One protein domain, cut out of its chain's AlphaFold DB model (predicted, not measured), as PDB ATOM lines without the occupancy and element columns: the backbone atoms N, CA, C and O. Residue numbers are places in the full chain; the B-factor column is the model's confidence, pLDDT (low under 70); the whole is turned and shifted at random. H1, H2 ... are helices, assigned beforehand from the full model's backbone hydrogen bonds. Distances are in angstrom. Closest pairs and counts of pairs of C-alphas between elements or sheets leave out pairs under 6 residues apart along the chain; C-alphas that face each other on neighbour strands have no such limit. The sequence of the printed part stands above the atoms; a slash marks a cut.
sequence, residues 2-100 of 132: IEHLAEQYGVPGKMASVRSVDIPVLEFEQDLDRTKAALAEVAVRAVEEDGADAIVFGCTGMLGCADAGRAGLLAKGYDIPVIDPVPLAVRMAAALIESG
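Overview. This is residues 2 to 100 of the 132 residues of an uncharacterized protein of Alphaproteobacteria bacterium MarineAlpha10_Bin2 (UniProt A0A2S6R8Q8). The longest helix, H2, crosses H3 steeply in a body with much loop, H1 lies apart from both, and H4 sticks out as an arm with residues 88 to 98. Of 99 printed residues, 50 are in four named helices, H1 to H4 in chain order, with no named strand; the class is all helix. The whole is compact, with a radius of gyration of the C-alphas of 14.2 A and spans of 42 by 31 by 26 A.

Arrangement. H1, residues 2 to 8, touches no helix. H2, residues 32 to 50, touches H3, residues 66 to 75, with residues 36 to 44 alone. Their closest C-alphas, of Ala 40 and Gly 69, are 4.3 A apart. They run the same way at a steep tilt of 57 degrees. H4, residues 85 to 98, is apart from H1, H2 and H3. Residues 55 to 56 pair with 82 to 83, parallel. In the four helices every O i to N i+4 pair is within hydrogen-bond range.

Along the chain. H1 begins at C-alpha 2 (-11.062, 15.647, 8.478). From first to last C-alpha, H1 is 9.9 A long, H2 25.7 A, H3 14.2 A and H4 19.8 A. H4 ends at C-alpha 98 (8.314, -5.194, 16.152).

Size, cuts and confidence. The C-alphas of Arg 34 and Gly 100, the two farthest apart, are 42.4 A apart. The printed part has no cut. The links H1 to H2 and H2 to H3 are long. No printed residue is under 70 in pLDDT.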
ATOM      1  N   ILE A   2     -12.057  16.548   9.079       92.56
ATOM      2  CA  ILE A   2     -11.062  15.647   8.478       92.56
ATOM      3  C   ILE A   2      -9.999  16.421   7.688       92.56
ATOM      4  O   ILE A   2      -8.821  16.088   7.748       92.56
ATOM      5  N   GLU A   3     -10.384  17.517   7.039       94.00
ATOM      6  CA  GLU A   3      -9.479  18.383   6.284       94.00
ATOM      7  C   GLU A   3      -8.391  18.979   7.182       94.00
ATOM      8  O   GLU A   3      -7.214  18.979   6.833       94.00
ATOM      9  N   HIS A   4      -8.771  19.402   8.390       95.12
ATOM     10  CA  HIS A   4      -7.824  19.926   9.371       95.12
ATOM     11  C   HIS A   4      -6.846  18.850   9.865       95.12
ATOM     12  O   HIS A   4      -5.677  19.138  10.105       95.12
ATOM     13  N   LEU A   5      -7.284  17.590   9.977       94.88
ATOM     14  CA  LEU A   5      -6.377  16.487  10.308       94.88
ATOM     15  C   LEU A   5      -5.344  16.264   9.196       94.88
ATOM     16  O   LEU A   5      -4.182  16.011   9.495       94.88
ATOM     17  N   ALA A   6      -5.730  16.405   7.924       94.62
ATOM     18  CA  ALA A   6      -4.782  16.310   6.815       94.62
ATOM     19  C   ALA A   6      -3.707  17.409   6.879       94.62
ATOM     20  O   ALA A   6      -2.537  17.128   6.613       94.62
ATOM     21  N   GLU A   7      -4.074  18.629   7.287       95.44
ATOM     22  CA  GLU A   7      -3.114  19.706   7.562       95.44
ATOM     23  C   GLU A   7      -2.160  19.332   8.702       95.44
ATOM     24  O   GLU A   7      -0.944  19.408   8.534       95.44
ATOM     25  N   GLN A   8      -2.699  18.876   9.838       95.75
ATOM     26  CA  GLN A   8      -1.905  18.489  11.010       95.75
ATOM     27  C   GLN A   8      -0.947  17.328  10.719       95.75
ATOM     28  O   GLN A   8       0.174  17.313  11.225       95.75
ATOM     29  N   TYR A   9      -1.362  16.374   9.885       94.50
ATOM     30  CA  TYR A   9      -0.537  15.241   9.464       94.50
ATOM     31  C   TYR A   9       0.393  15.559   8.284       94.50
ATOM     32  O   TYR A   9       1.138  14.684   7.845       94.50
ATOM     33  N   GLY A  10       0.385  16.792   7.768       96.25
ATOM     34  CA  GLY A  10       1.299  17.226   6.712       96.25
ATOM     35  C   GLY A  10       1.019  16.596   5.345       96.25
ATOM     36  O   GLY A  10       1.922  16.492   4.515       96.25
ATOM     37  N   VAL A  11      -0.224  16.179   5.090       95.69
ATOM     38  CA  VAL A  11      -0.662  15.595   3.811       95.69
ATOM     39  C   VAL A  11      -1.787  16.369   3.094       95.69
ATOM     40  O   VAL A  11      -2.495  15.750   2.298       95.69
ATOM     41  N   PRO A  12      -1.970  17.699   3.269       94.94
ATOM     42  CA  PRO A  12      -3.109  18.396   2.662       94.94
ATOM     43  C   PRO A  12      -3.067  18.347   1.127       94.94
ATOM     44  O   PRO A  12      -4.088  18.138   0.490       94.94
ATOM     45  N   GLY A  13      -1.873  18.427   0.524       95.44
ATOM     46  CA  GLY A  13      -1.695  18.334  -0.931       95.44
ATOM     47  C   GLY A  13      -1.870  16.928  -1.521       95.44
ATOM     48  O   GLY A  13      -1.725  16.765  -2.728       95.44
ATOM     49  N   LYS A  14      -2.132  15.911  -0.689       95.44
ATOM     50  CA  LYS A  14      -2.421  14.531  -1.116       95.44
ATOM     51  C   LYS A  14      -3.887  14.143  -0.914       95.44
ATOM     52  O   LYS A  14      -4.270  13.035  -1.271       95.44
ATOM     53  N   MET A  15      -4.690  15.016  -0.308       96.38
ATOM     54  CA  MET A  15      -6.104  14.771  -0.060       96.38
ATOM     55  C   MET A  15      -6.912  15.410  -1.188       96.38
ATOM     56  O   MET A  15      -7.016  16.631  -1.248       96.38
ATOM     57  N   ALA A  16      -7.468  14.581  -2.073       97.31
ATOM     58  CA  ALA A  16      -8.300  15.053  -3.180       97.31
ATOM     59  C   ALA A  16      -9.579  15.740  -2.670       97.31
ATOM     60  O   ALA A  16      -9.896  16.858  -3.068       97.31
ATOM     61  N   SER A  17     -10.285  15.095  -1.738       97.31
ATOM     62  CA  SER A  17     -11.502  15.629  -1.126       97.31
ATOM     63  C   SER A  17     -11.861  14.898   0.171       97.31
ATOM     64  O   SER A  17     -11.250  13.893   0.542       97.31
ATOM     65  N   VAL A  18     -12.884  15.408   0.859       96.94
ATOM     66  CA  VAL A  18     -13.602  14.718   1.935       96.94
ATOM     67  C   VAL A  18     -15.073  14.674   1.544       96.94
ATOM     68  O   VAL A  18     -15.657  15.706   1.213       96.94
ATOM     69  N   ARG A  19     -15.686  13.486   1.589       97.06
ATOM     70  CA  ARG A  19     -17.094  13.295   1.222       97.06
ATOM     71  C   ARG A  19     -17.895  12.640   2.339       97.06
ATOM     72  O   ARG A  19     -17.419  11.730   3.014       97.06
ATOM     73  N   SER A  20     -19.124  13.120   2.502       95.12
ATOM     74  CA  SER A  20     -20.136  12.525   3.373       95.12
ATOM     75  C   SER A  20     -20.915  11.456   2.608       95.12
ATOM     76  O   SER A  20     -21.173  11.609   1.417       95.12
ATOM     77  N   VAL A  21     -21.308  10.390   3.308       94.50
ATOM     78  CA  VAL A  21     -22.288   9.400   2.823       94.50
ATOM     79  C   VAL A  21     -23.720   9.735   3.243       94.50
ATOM     80  O   VAL A  21     -24.636   8.990   2.923       94.50
ATOM     81  N   ASP A  22     -23.906  10.834   3.983       94.12
ATOM     82  CA  ASP A  22     -25.198  11.359   4.445       94.12
ATOM     83  C   ASP A  22     -26.074  10.327   5.179       94.12
ATOM     84  O   ASP A  22     -27.303  10.350   5.122       94.12
ATOM     85  N   ILE A  23     -25.420   9.430   5.923       95.00
ATOM     86  CA  ILE A  23     -26.044   8.476   6.843       95.00
ATOM     87  C   ILE A  23     -25.562   8.806   8.265       95.00
ATOM     88  O   ILE A  23     -24.349   8.914   8.485       95.00
ATOM     89  N   PRO A  24     -26.470   8.980   9.244       95.06
ATOM     90  CA  PRO A  24     -26.093   9.177  10.638       95.06
ATOM     91  C   PRO A  24     -25.260   8.012  11.178       95.06
ATOM     92  O   PRO A  24     -25.550   6.851  10.914       95.06
ATOM     93  N   VAL A  25     -24.254   8.310  12.005       93.94
ATOM     94  CA  VAL A  25     -23.291   7.298  12.486       93.94
ATOM     95  C   VAL A  25     -23.966   6.114  13.183       93.94
ATOM     96  O   VAL A  25     -23.571   4.971  12.986       93.94
ATOM     97  N   LEU A  26     -25.009   6.379  13.974       93.69
ATOM     98  CA  LEU A  26     -25.745   5.346  14.710       93.69
ATOM     99  C   LEU A  26     -26.635   4.470  13.809       93.69
ATOM    100  O   LEU A  26     -27.196   3.484  14.284       93.69
ATOM    101  N   GLU A  27     -26.794   4.827  12.533       93.75
ATOM    102  CA  GLU A  27     -27.607   4.094  11.557       93.75
ATOM    103  C   GLU A  27     -26.784   3.147  10.677       93.75
ATOM    104  O   GLU A  27     -27.373   2.283  10.032       93.75
ATOM    105  N   PHE A  28     -25.448   3.243  10.675       91.69
ATOM    106  CA  PHE A  28     -24.605   2.409   9.807       91.69
ATOM    107  C   PHE A  28     -24.856   0.909   9.988       91.69
ATOM    108  O   PHE A  28     -24.991   0.172   9.014       91.69
ATOM    109  N   GLU A  29     -24.955   0.459  11.239       89.88
ATOM    110  CA  GLU A  29     -25.142  -0.957  11.570       89.88
ATOM    111  C   GLU A  29     -26.601  -1.420  11.454       89.88
ATOM    112  O   GLU A  29     -26.862  -2.621  11.423       89.88
ATOM    113  N   GLN A  30     -27.556  -0.487  11.378       93.25
ATOM    114  CA  GLN A  30     -28.980  -0.821  11.270       93.25
ATOM    115  C   GLN A  30     -29.319  -1.371   9.882       93.25
ATOM    116  O   GLN A  30     -30.167  -2.250   9.756       93.25
ATOM    117  N   ASP A  31     -28.637  -0.864   8.853       92.62
ATOM    118  CA  ASP A  31     -28.748  -1.327   7.474       92.62
ATOM    119  C   ASP A  31     -27.368  -1.276   6.800       92.62
ATOM    120  O   ASP A  31     -26.961  -0.287   6.175       92.62
ATOM    121  N   LEU A  32     -26.619  -2.368   6.967       91.62
ATOM    122  CA  LEU A  32     -25.273  -2.493   6.413       91.62
ATOM    123  C   LEU A  32     -25.270  -2.517   4.885       91.62
ATOM    124  O   LEU A  32     -24.298  -2.065   4.283       91.62
ATOM    125  N   ASP A  33     -26.320  -3.024   4.246       93.19
ATOM    126  CA  ASP A  33     -26.368  -3.111   2.788       93.19
ATOM    127  C   ASP A  33     -26.598  -1.727   2.173       93.19
ATOM    128  O   ASP A  33     -25.866  -1.337   1.257       93.19
ATOM    129  N   ARG A  34     -27.507  -0.925   2.747       94.75
ATOM    130  CA  ARG A  34     -27.660   0.496   2.401       94.75
ATOM    131  C   ARG A  34     -26.362   1.266   2.627       94.75
ATOM    132  O   ARG A  34     -25.957   2.042   1.763       94.75
ATOM    133  N   THR A  35     -25.697   1.040   3.757       95.19
ATOM    134  CA  THR A  35     -24.434   1.714   4.091       95.19
ATOM    135  C   THR A  35     -23.331   1.376   3.089       95.19
ATOM    136  O   THR A  35     -22.667   2.274   2.574       95.19
ATOM    137  N   LYS A  36     -23.161   0.093   2.747       95.69
ATOM    138  CA  LYS A  36     -22.180  -0.362   1.749       95.69
ATOM    139  C   LYS A  36     -22.459   0.213   0.364       95.69
ATOM    140  O   LYS A  36     -21.522   0.644  -0.304       95.69
ATOM    141  N   ALA A  37     -23.725   0.240  -0.057       95.12
ATOM    142  CA  ALA A  37     -24.117   0.813  -1.340       95.12
ATOM    143  C   ALA A  37     -23.793   2.314  -1.411       95.12
ATOM    144  O   ALA A  37     -23.164   2.757  -2.370       95.12
ATOM    145  N   ALA A  38     -24.133   3.073  -0.363       96.38
ATOM    146  CA  ALA A  38     -23.827   4.501  -0.281       96.38
ATOM    147  C   ALA A  38     -22.312   4.772  -0.259       96.38
ATOM    148  O   ALA A  38     -21.831   5.663  -0.957       96.38
ATOM    149  N   LEU A  39     -21.538   3.980   0.495       96.75
ATOM    150  CA  LEU A  39     -20.074   4.077   0.519       96.75
ATOM    151  C   LEU A  39     -19.461   3.831  -0.863       96.75
ATOM    152  O   LEU A  39     -18.574   4.575  -1.273       96.75
ATOM    153  N   ALA A  40     -19.931   2.809  -1.583       96.50
ATOM    154  CA  ALA A  40     -19.476   2.512  -2.937       96.50
ATOM    155  C   ALA A  40     -19.798   3.652  -3.916       96.50
ATOM    156  O   ALA A  40     -18.933   4.054  -4.691       96.50
ATOM    157  N   GLU A  41     -21.011   4.203  -3.863       97.06
ATOM    158  CA  GLU A  41     -21.416   5.330  -4.708       97.06
ATOM    159  C   GLU A  41     -20.550   6.571  -4.451       97.06
ATOM    160  O   GLU A  41     -20.018   7.173  -5.384       97.06
ATOM    161  N   VAL A  42     -20.350   6.930  -3.182       97.56
ATOM    162  CA  VAL A  42     -19.523   8.084  -2.807       97.56
ATOM    163  C   VAL A  42     -18.054   7.866  -3.162       97.56
ATOM    164  O   VAL A  42     -17.401   8.809  -3.606       97.56
ATOM    165  N   ALA A  43     -17.539   6.642  -3.023       97.94
ATOM    166  CA  ALA A  43     -16.187   6.297  -3.445       97.94
ATOM    167  C   ALA A  43     -16.001   6.502  -4.954       97.94
ATOM    168  O   ALA A  43     -15.037   7.143  -5.357       97.94
ATOM    169  N   VAL A  44     -16.939   6.030  -5.781       97.94
ATOM    170  CA  VAL A  44     -16.907   6.241  -7.240       97.94
ATOM    171  C   VAL A  44     -16.896   7.730  -7.569       97.94
ATOM    172  O   VAL A  44     -16.065   8.175  -8.354       97.94
ATOM    173  N   ARG A  45     -17.745   8.523  -6.908       98.12
ATOM    174  CA  ARG A  45     -17.770   9.980  -7.092       98.12
ATOM    175  C   ARG A  45     -16.463  10.652  -6.676       98.12
ATOM    176  O   ARG A  45     -16.035  11.579  -7.346       98.12
ATOM    177  N   ALA A  46     -15.811  10.189  -5.609       98.44
ATOM    178  CA  ALA A  46     -14.499  10.706  -5.217       98.44
ATOM    179  C   ALA A  46     -13.436  10.454  -6.302       98.44
ATOM    180  O   ALA A  46     -12.583  11.305  -6.545       98.44
ATOM    181  N   VAL A  47     -13.502   9.312  -6.992       98.44
ATOM    182  CA  VAL A  47     -12.614   9.016  -8.126       98.44
ATOM    183  C   VAL A  47     -12.958   9.888  -9.335       98.44
ATOM    184  O   VAL A  47     -12.091  10.575  -9.864       98.44
ATOM    185  N   GLU A  48     -14.220   9.876  -9.763       98.12
ATOM    186  CA  GLU A  48     -14.670  10.513 -11.007       98.12
ATOM    187  C   GLU A  48     -14.655  12.046 -10.950       98.12
ATOM    188  O   GLU A  48     -14.296  12.694 -11.932       98.12
ATOM    189  N   GLU A  49     -15.064  12.629  -9.821       98.38
ATOM    190  CA  GLU A  49     -15.246  14.077  -9.679       98.38
ATOM    191  C   GLU A  49     -13.998  14.768  -9.109       98.38
ATOM    192  O   GLU A  49     -13.707  15.900  -9.496       98.38
ATOM    193  N   ASP A  50     -13.252  14.097  -8.220       98.12
ATOM    194  CA  ASP A  50     -12.131  14.720  -7.492       98.12
ATOM    195  C   ASP A  50     -10.756  14.160  -7.872       98.12
ATOM    196  O   ASP A  50      -9.737  14.721  -7.467       98.12
ATOM    197  N   GLY A  51     -10.700  13.061  -8.632       97.69
ATOM    198  CA  GLY A  51      -9.444  12.414  -9.007       97.69
ATOM    199  C   GLY A  51      -8.773  11.666  -7.853       97.69
ATOM    200  O   GLY A  51      -7.549  11.682  -7.740       97.69
ATOM    201  N   ALA A  52      -9.549  11.049  -6.957       98.19
ATOM    202  CA  ALA A  52      -8.994  10.223  -5.888       98.19
ATOM    203  C   ALA A  52      -8.427   8.893  -6.425       98.19
ATOM    204  O   ALA A  52      -9.146   8.107  -7.033       98.19
ATOM    205  N   ASP A  53      -7.167   8.591  -6.100       97.44
ATOM    206  CA  ASP A  53      -6.508   7.312  -6.437       97.44
ATOM    207  C   ASP A  53      -6.464   6.319  -5.255       97.44
ATOM    208  O   ASP A  53      -5.867   5.245  -5.338       97.44
ATOM    209  N   ALA A  54      -7.061   6.685  -4.121       97.81
ATOM    210  CA  ALA A  54      -7.232   5.848  -2.938       97.81
ATOM    211  C   ALA A  54      -8.406   6.369  -2.102       97.81
ATOM    212  O   ALA A  54      -8.618   7.579  -2.013       97.81
ATOM    213  N   ILE A  55      -9.129   5.469  -1.437       98.19
ATOM    214  CA  ILE A  55     -10.229   5.819  -0.533       98.19
ATOM    215  C   ILE A  55      -9.850   5.445   0.897       98.19
ATOM    216  O   ILE A  55      -9.383   4.336   1.147       98.19
ATOM    217  N   VAL A  56     -10.086   6.348   1.848       96.88
ATOM    218  CA  VAL A  56      -9.938   6.092   3.289       96.88
ATOM    219  C   VAL A  56     -11.282   6.344   3.956       96.88
ATOM    220  O   VAL A  56     -11.865   7.413   3.787       96.88
ATOM    221  N   PHE A  57     -11.786   5.380   4.723       95.94
ATOM    222  CA  PHE A  57     -13.024   5.588   5.469       95.94
ATOM    223  C   PHE A  57     -12.826   6.543   6.646       95.94
ATOM    224  O   PHE A  57     -11.867   6.436   7.403       95.94
ATOM    225  N   GLY A  58     -13.762   7.482   6.804       93.75
ATOM    226  CA  GLY A  58     -13.675   8.552   7.802       93.75
ATOM    227  C   GLY A  58     -14.272   8.220   9.172       93.75
ATOM    228  O   GLY A  58     -14.160   9.032  10.086       93.75
ATOM    229  N   CYS A  59     -14.923   7.064   9.337       93.75
ATOM    230  CA  CYS A  59     -15.582   6.681  10.585       93.75
ATOM    231  C   CYS A  59     -15.306   5.216  10.938       93.75
ATOM    232  O   CYS A  59     -15.388   4.340  10.082       93.75
ATOM    233  N   THR A  60     -15.054   4.935  12.219       90.88
ATOM    234  CA  THR A  60     -14.859   3.564  12.721       90.88
ATOM    235  C   THR A  60     -16.119   2.705  12.614       90.88
ATOM    236  O   THR A  60     -16.006   1.489  12.548       90.88
ATOM    237  N   GLY A  61     -17.310   3.313  12.544       90.31
ATOM    238  CA  GLY A  61     -18.573   2.604  12.296       90.31
ATOM    239  C   GLY A  61     -18.703   2.026  10.880       90.31
ATOM    240  O   GLY A  61     -19.648   1.302  10.602       90.31
ATOM    241  N   MET A  62     -17.755   2.324   9.984       91.38
ATOM    242  CA  MET A  62     -17.682   1.760   8.627       91.38
ATOM    243  C   MET A  62     -16.780   0.513   8.556       91.38
ATOM    244  O   MET A  62     -16.478   0.032   7.459       91.38
ATOM    245  N   LEU A  63     -16.318   0.009   9.707       91.94
ATOM    246  CA  LEU A  63     -15.459  -1.169   9.806       91.94
ATOM    247  C   LEU A  63     -16.053  -2.348   9.020       91.94
ATOM    248  O   LEU A  63     -17.237  -2.664   9.129       91.94
ATOM    249  N   GLY A  64     -15.222  -3.012   8.218       89.44
ATOM    250  CA  GLY A  64     -15.629  -4.170   7.419       89.44
ATOM    251  C   GLY A  64     -16.396  -3.835   6.133       89.44
ATOM    252  O   GLY A  64     -16.819  -4.747   5.424       89.44
ATOM    253  N   CYS A  65     -16.557  -2.555   5.780       93.44
ATOM    254  CA  CYS A  65     -17.187  -2.153   4.516       93.44
ATOM    255  C   CYS A  65     -16.187  -1.968   3.358       93.44
ATOM    256  O   CYS A  65     -16.609  -1.702   2.232       93.44
ATOM    257  N   ALA A  66     -14.875  -2.092   3.602       94.88
ATOM    258  CA  ALA A  66     -13.848  -1.745   2.612       94.88
ATOM    259  C   ALA A  66     -13.906  -2.645   1.373       94.88
ATOM    260  O   ALA A  66     -13.819  -2.146   0.251       94.88
ATOM    261  N   ASP A  67     -14.161  -3.942   1.565       93.94
ATOM    262  CA  ASP A  67     -14.334  -4.892   0.463       93.94
ATOM    263  C   ASP A  67     -15.533  -4.528  -0.419       93.94
ATOM    264  O   ASP A  67     -15.445  -4.601  -1.642       93.94
ATOM    265  N   ALA A  68     -16.639  -4.077   0.184       92.44
ATOM    266  CA  ALA A  68     -17.824  -3.647  -0.554       92.44
ATOM    267  C   ALA A  68     -17.573  -2.344  -1.327       92.44
ATOM    268  O   ALA A  68     -17.936  -2.247  -2.499       92.44
ATOM    269  N   GLY A  69     -16.892  -1.373  -0.706       94.31
ATOM    270  CA  GLY A  69     -16.462  -0.148  -1.383       94.31
ATOM    271  C   GLY A  69     -15.554  -0.449  -2.579       94.31
ATOM    272  O   GLY A  69     -15.782   0.062  -3.675       94.31
ATOM    273  N   ARG A  70     -14.576  -1.349  -2.405       97.00
ATOM    274  CA  ARG A  70     -13.671  -1.770  -3.482       97.00
ATOM    275  C   ARG A  70     -14.408  -2.531  -4.581       97.00
ATOM    276  O   ARG A  70     -14.159  -2.280  -5.753       97.00
ATOM    277  N   ALA A  71     -15.329  -3.426  -4.232       96.50
ATOM    278  CA  ALA A  71     -16.150  -4.135  -5.211       96.50
ATOM    279  C   ALA A  71     -17.001  -3.167  -6.052       96.50
ATOM    280  O   ALA A  71     -17.100  -3.339  -7.267       96.50
ATOM    281  N   GLY A  72     -17.564  -2.127  -5.431       95.81
ATOM    282  CA  GLY A  72     -18.302  -1.073  -6.128       95.81
ATOM    283  C   GLY A  72     -17.439  -0.285  -7.118       95.81
ATOM    284  O   GLY A  72     -17.853  -0.071  -8.256       95.81
ATOM    285  N   LEU A  73     -16.217   0.077  -6.718       97.94
ATOM    286  CA  LEU A  73     -15.233   0.723  -7.595       97.94
ATOM    287  C   LEU A  73     -14.835  -0.176  -8.773       97.94
ATOM    288  O   LEU A  73     -14.876   0.259  -9.924       97.94
ATOM    289  N   LEU A  74     -14.542  -1.453  -8.507       98.12
ATOM    290  CA  LEU A  74     -14.191  -2.431  -9.540       98.12
ATOM    291  C   LEU A  74     -15.321  -2.615 -10.557       98.12
ATOM    292  O   LEU A  74     -15.062  -2.686 -11.757       98.12
ATOM    293  N   ALA A  75     -16.579  -2.625 -10.106       97.44
ATOM    294  CA  ALA A  75     -17.744  -2.701 -10.986       97.44
ATOM    295  C   ALA A  75     -17.878  -1.485 -11.925       97.44
ATOM    296  O   ALA A  75     -18.541  -1.579 -12.959       97.44
ATOM    297  N   LYS A  76     -17.242  -0.357 -11.591       97.50
ATOM    298  CA  LYS A  76     -17.146   0.848 -12.428       97.50
ATOM    299  C   LYS A  76     -15.844   0.936 -13.231       97.50
ATOM    300  O   LYS A  76     -15.677   1.874 -14.000       97.50
ATOM    301  N   GLY A  77     -14.963  -0.056 -13.115       97.69
ATOM    302  CA  GLY A  77     -13.690  -0.106 -13.834       97.69
ATOM    303  C   GLY A  77     -12.518   0.550 -13.100       97.69
ATOM    304  O   GLY A  77     -11.473   0.752 -13.714       97.69
ATOM    305  N   TYR A  78     -12.660   0.851 -11.806       98.00
ATOM    306  CA  TYR A  78     -11.604   1.440 -10.982       98.00
ATOM    307  C   TYR A  78     -11.002   0.395 -10.037       98.00
ATOM    308  O   TYR A  78     -11.695  -0.141  -9.173       98.00
ATOM    309  N   ASP A  79      -9.702   0.121 -10.170       97.31
ATOM    310  CA  ASP A  79      -8.952  -0.739  -9.244       97.31
ATOM    311  C   ASP A  79      -7.997   0.102  -8.396       97.31
ATOM    312  O   ASP A  79      -6.820   0.267  -8.716       97.31
ATOM    313  N   ILE A  80      -8.540   0.675  -7.322       97.94
ATOM    314  CA  ILE A  80      -7.799   1.486  -6.352       97.94
ATOM    315  C   ILE A  80      -7.991   0.931  -4.933       97.94
ATOM    316  O   ILE A  80      -8.991   0.254  -4.655       97.94
ATOM    317  N   PRO A  81      -7.052   1.181  -4.005       97.69
ATOM    318  CA  PRO A  81      -7.184   0.719  -2.632       97.69
ATOM    319  C   PRO A  81      -8.318   1.438  -1.890       97.69
ATOM    320  O   PRO A  81      -8.453   2.661  -1.949       97.69
ATOM    321  N   VAL A  82      -9.077   0.662  -1.112       97.75
ATOM    322  CA  VAL A  82     -10.023   1.160  -0.107       97.75
ATOM    323  C   VAL A  82      -9.509   0.751   1.266       97.75
ATOM    324  O   VAL A  82      -9.321  -0.433   1.544       97.75
ATOM    325  N   ILE A  83      -9.235   1.740   2.108       97.00
ATOM    326  CA  ILE A  83      -8.564   1.576   3.389       97.00
ATOM    327  C   ILE A  83      -9.592   1.652   4.512       97.00
ATOM    328  O   ILE A  83     -10.191   2.701   4.764       97.00
ATOM    329  N   ASP A  84      -9.722   0.538   5.228       95.69
ATOM    330  CA  ASP A  84     -10.337   0.510   6.550       95.69
ATOM    331  C   ASP A  84      -9.298   0.957   7.596       95.69
ATOM    332  O   ASP A  84      -8.292   0.261   7.804       95.69
ATOM    333  N   PRO A  85      -9.485   2.122   8.243       94.44
ATOM    334  CA  PRO A  85      -8.469   2.689   9.120       94.44
ATOM    335  C   PRO A  85      -8.257   1.871  10.399       94.44
ATOM    336  O   PRO A  85      -7.152   1.883  10.939       94.44
ATOM    337  N   VAL A  86      -9.266   1.143  10.889       95.12
ATOM    338  CA  VAL A  86      -9.188   0.425  12.173       95.12
ATOM    339  C   VAL A  86      -8.178  -0.732  12.128       95.12
ATOM    340  O   VAL A  86      -7.209  -0.699  12.894       95.12
ATOM    341  N   PRO A  87      -8.323  -1.744  11.247       95.56
ATOM    342  CA  PRO A  87      -7.354  -2.832  11.172       95.56
ATOM    343  C   PRO A  87      -5.978  -2.337  10.712       95.56
ATOM    344  O   PRO A  87      -4.965  -2.887  11.147       95.56
ATOM    345  N   LEU A  88      -5.915  -1.297   9.871       96.19
ATOM    346  CA  LEU A  88      -4.643  -0.715   9.449       96.19
ATOM    347  C   LEU A  88      -3.894  -0.085  10.630       96.19
ATOM    348  O   LEU A  88      -2.709  -0.363  10.802       96.19
ATOM    349  N   ALA A  89      -4.571   0.693  11.477       96.50
ATOM    350  CA  ALA A  89      -3.960   1.319  12.647       96.50
ATOM    351  C   ALA A  89      -3.385   0.279  13.625       96.50
ATOM    352  O   ALA A  89      -2.263   0.442  14.107       96.50
ATOM    353  N   VAL A  90      -4.104  -0.824  13.864       97.44
ATOM    354  CA  VAL A  90      -3.615  -1.930  14.708       97.44
ATOM    355  C   VAL A  90      -2.353  -2.562  14.114       97.44
ATOM    356  O   VAL A  90      -1.378  -2.791  14.829       97.44
ATOM    357  N   ARG A  91      -2.333  -2.802  12.799       97.81
ATOM    358  CA  ARG A  91      -1.160  -3.361  12.105       97.81
ATOM    359  C   ARG A  91       0.030  -2.406  12.119       97.81
ATOM    360  O   ARG A  91       1.156  -2.852  12.306       97.81
ATOM    361  N   MET A  92      -0.205  -1.102  11.974       97.88
ATOM    362  CA  MET A  92       0.844  -0.091  12.107       97.88
ATOM    363  C   MET A  92       1.436  -0.082  13.519       97.88
ATOM    364  O   MET A  92       2.655  -0.020  13.662       97.88
ATOM    365  N   ALA A  93       0.604  -0.194  14.558       97.81
ATOM    366  CA  ALA A  93       1.081  -0.286  15.936       97.81
ATOM    367  C   ALA A  93       1.954  -1.533  16.158       97.81
ATOM    368  O   ALA A  93       3.035  -1.421  16.733       97.81
ATOM    369  N   ALA A  94       1.532  -2.697  15.651       98.25
ATOM    370  CA  ALA A  94       2.332  -3.921  15.706       98.25
ATOM    371  C   ALA A  94       3.683  -3.754  14.990       98.25
ATOM    372  O   ALA A  94       4.722  -4.037  15.580       98.25
ATOM    373  N   ALA A  95       3.684  -3.194  13.777       98.44
ATOM    374  CA  ALA A  95       4.907  -2.954  13.011       98.44
ATOM    375  C   ALA A  95       5.894  -2.021  13.739       98.44
ATOM    376  O   ALA A  95       7.105  -2.245  13.701       98.44
ATOM    377  N   LEU A  96       5.394  -0.990  14.431       98.25
ATOM    378  CA  LEU A  96       6.225  -0.101  15.249       98.25
ATOM    379  C   LEU A  96       6.860  -0.843  16.434       98.25
ATOM    380  O   LEU A  96       8.056  -0.680  16.675       98.25
ATOM    381  N   ILE A  97       6.082  -1.678  17.131       97.62
ATOM    382  CA  ILE A  97       6.558  -2.493  18.261       97.62
ATOM    383  C   ILE A  97       7.635  -3.477  17.800       97.62
ATOM    384  O   ILE A  97       8.711  -3.525  18.392       97.62
ATOM    385  N   GLU A  98       7.375  -4.221  16.725       98.25
ATOM    386  CA  GLU A  98       8.314  -5.194  16.152       98.25
ATOM    387  C   GLU A  98       9.617  -4.536  15.682       98.25
ATOM    388  O   GLU A  98      10.688  -5.131  15.773       98.25
ATOM    389  N   SER A  99       9.539  -3.281  15.238       98.31
ATOM    390  CA  SER A  99      10.702  -2.493  14.822       98.31
ATOM    391  C   SER A  99      11.452  -1.839  15.990       98.31
ATOM    392  O   SER A  99      12.466  -1.180  15.765       98.31
ATOM    393  N   GLY A 100      10.960  -1.956  17.228       97.50
ATOM    394  CA  GLY A 100      11.529  -1.268  18.392       97.50
ATOM    395  C   GLY A 100      11.413   0.260  18.325       97.50
ATOM    396  O   GLY A 100      12.196   0.969  18.959       97.50
TER     397      GLY A 100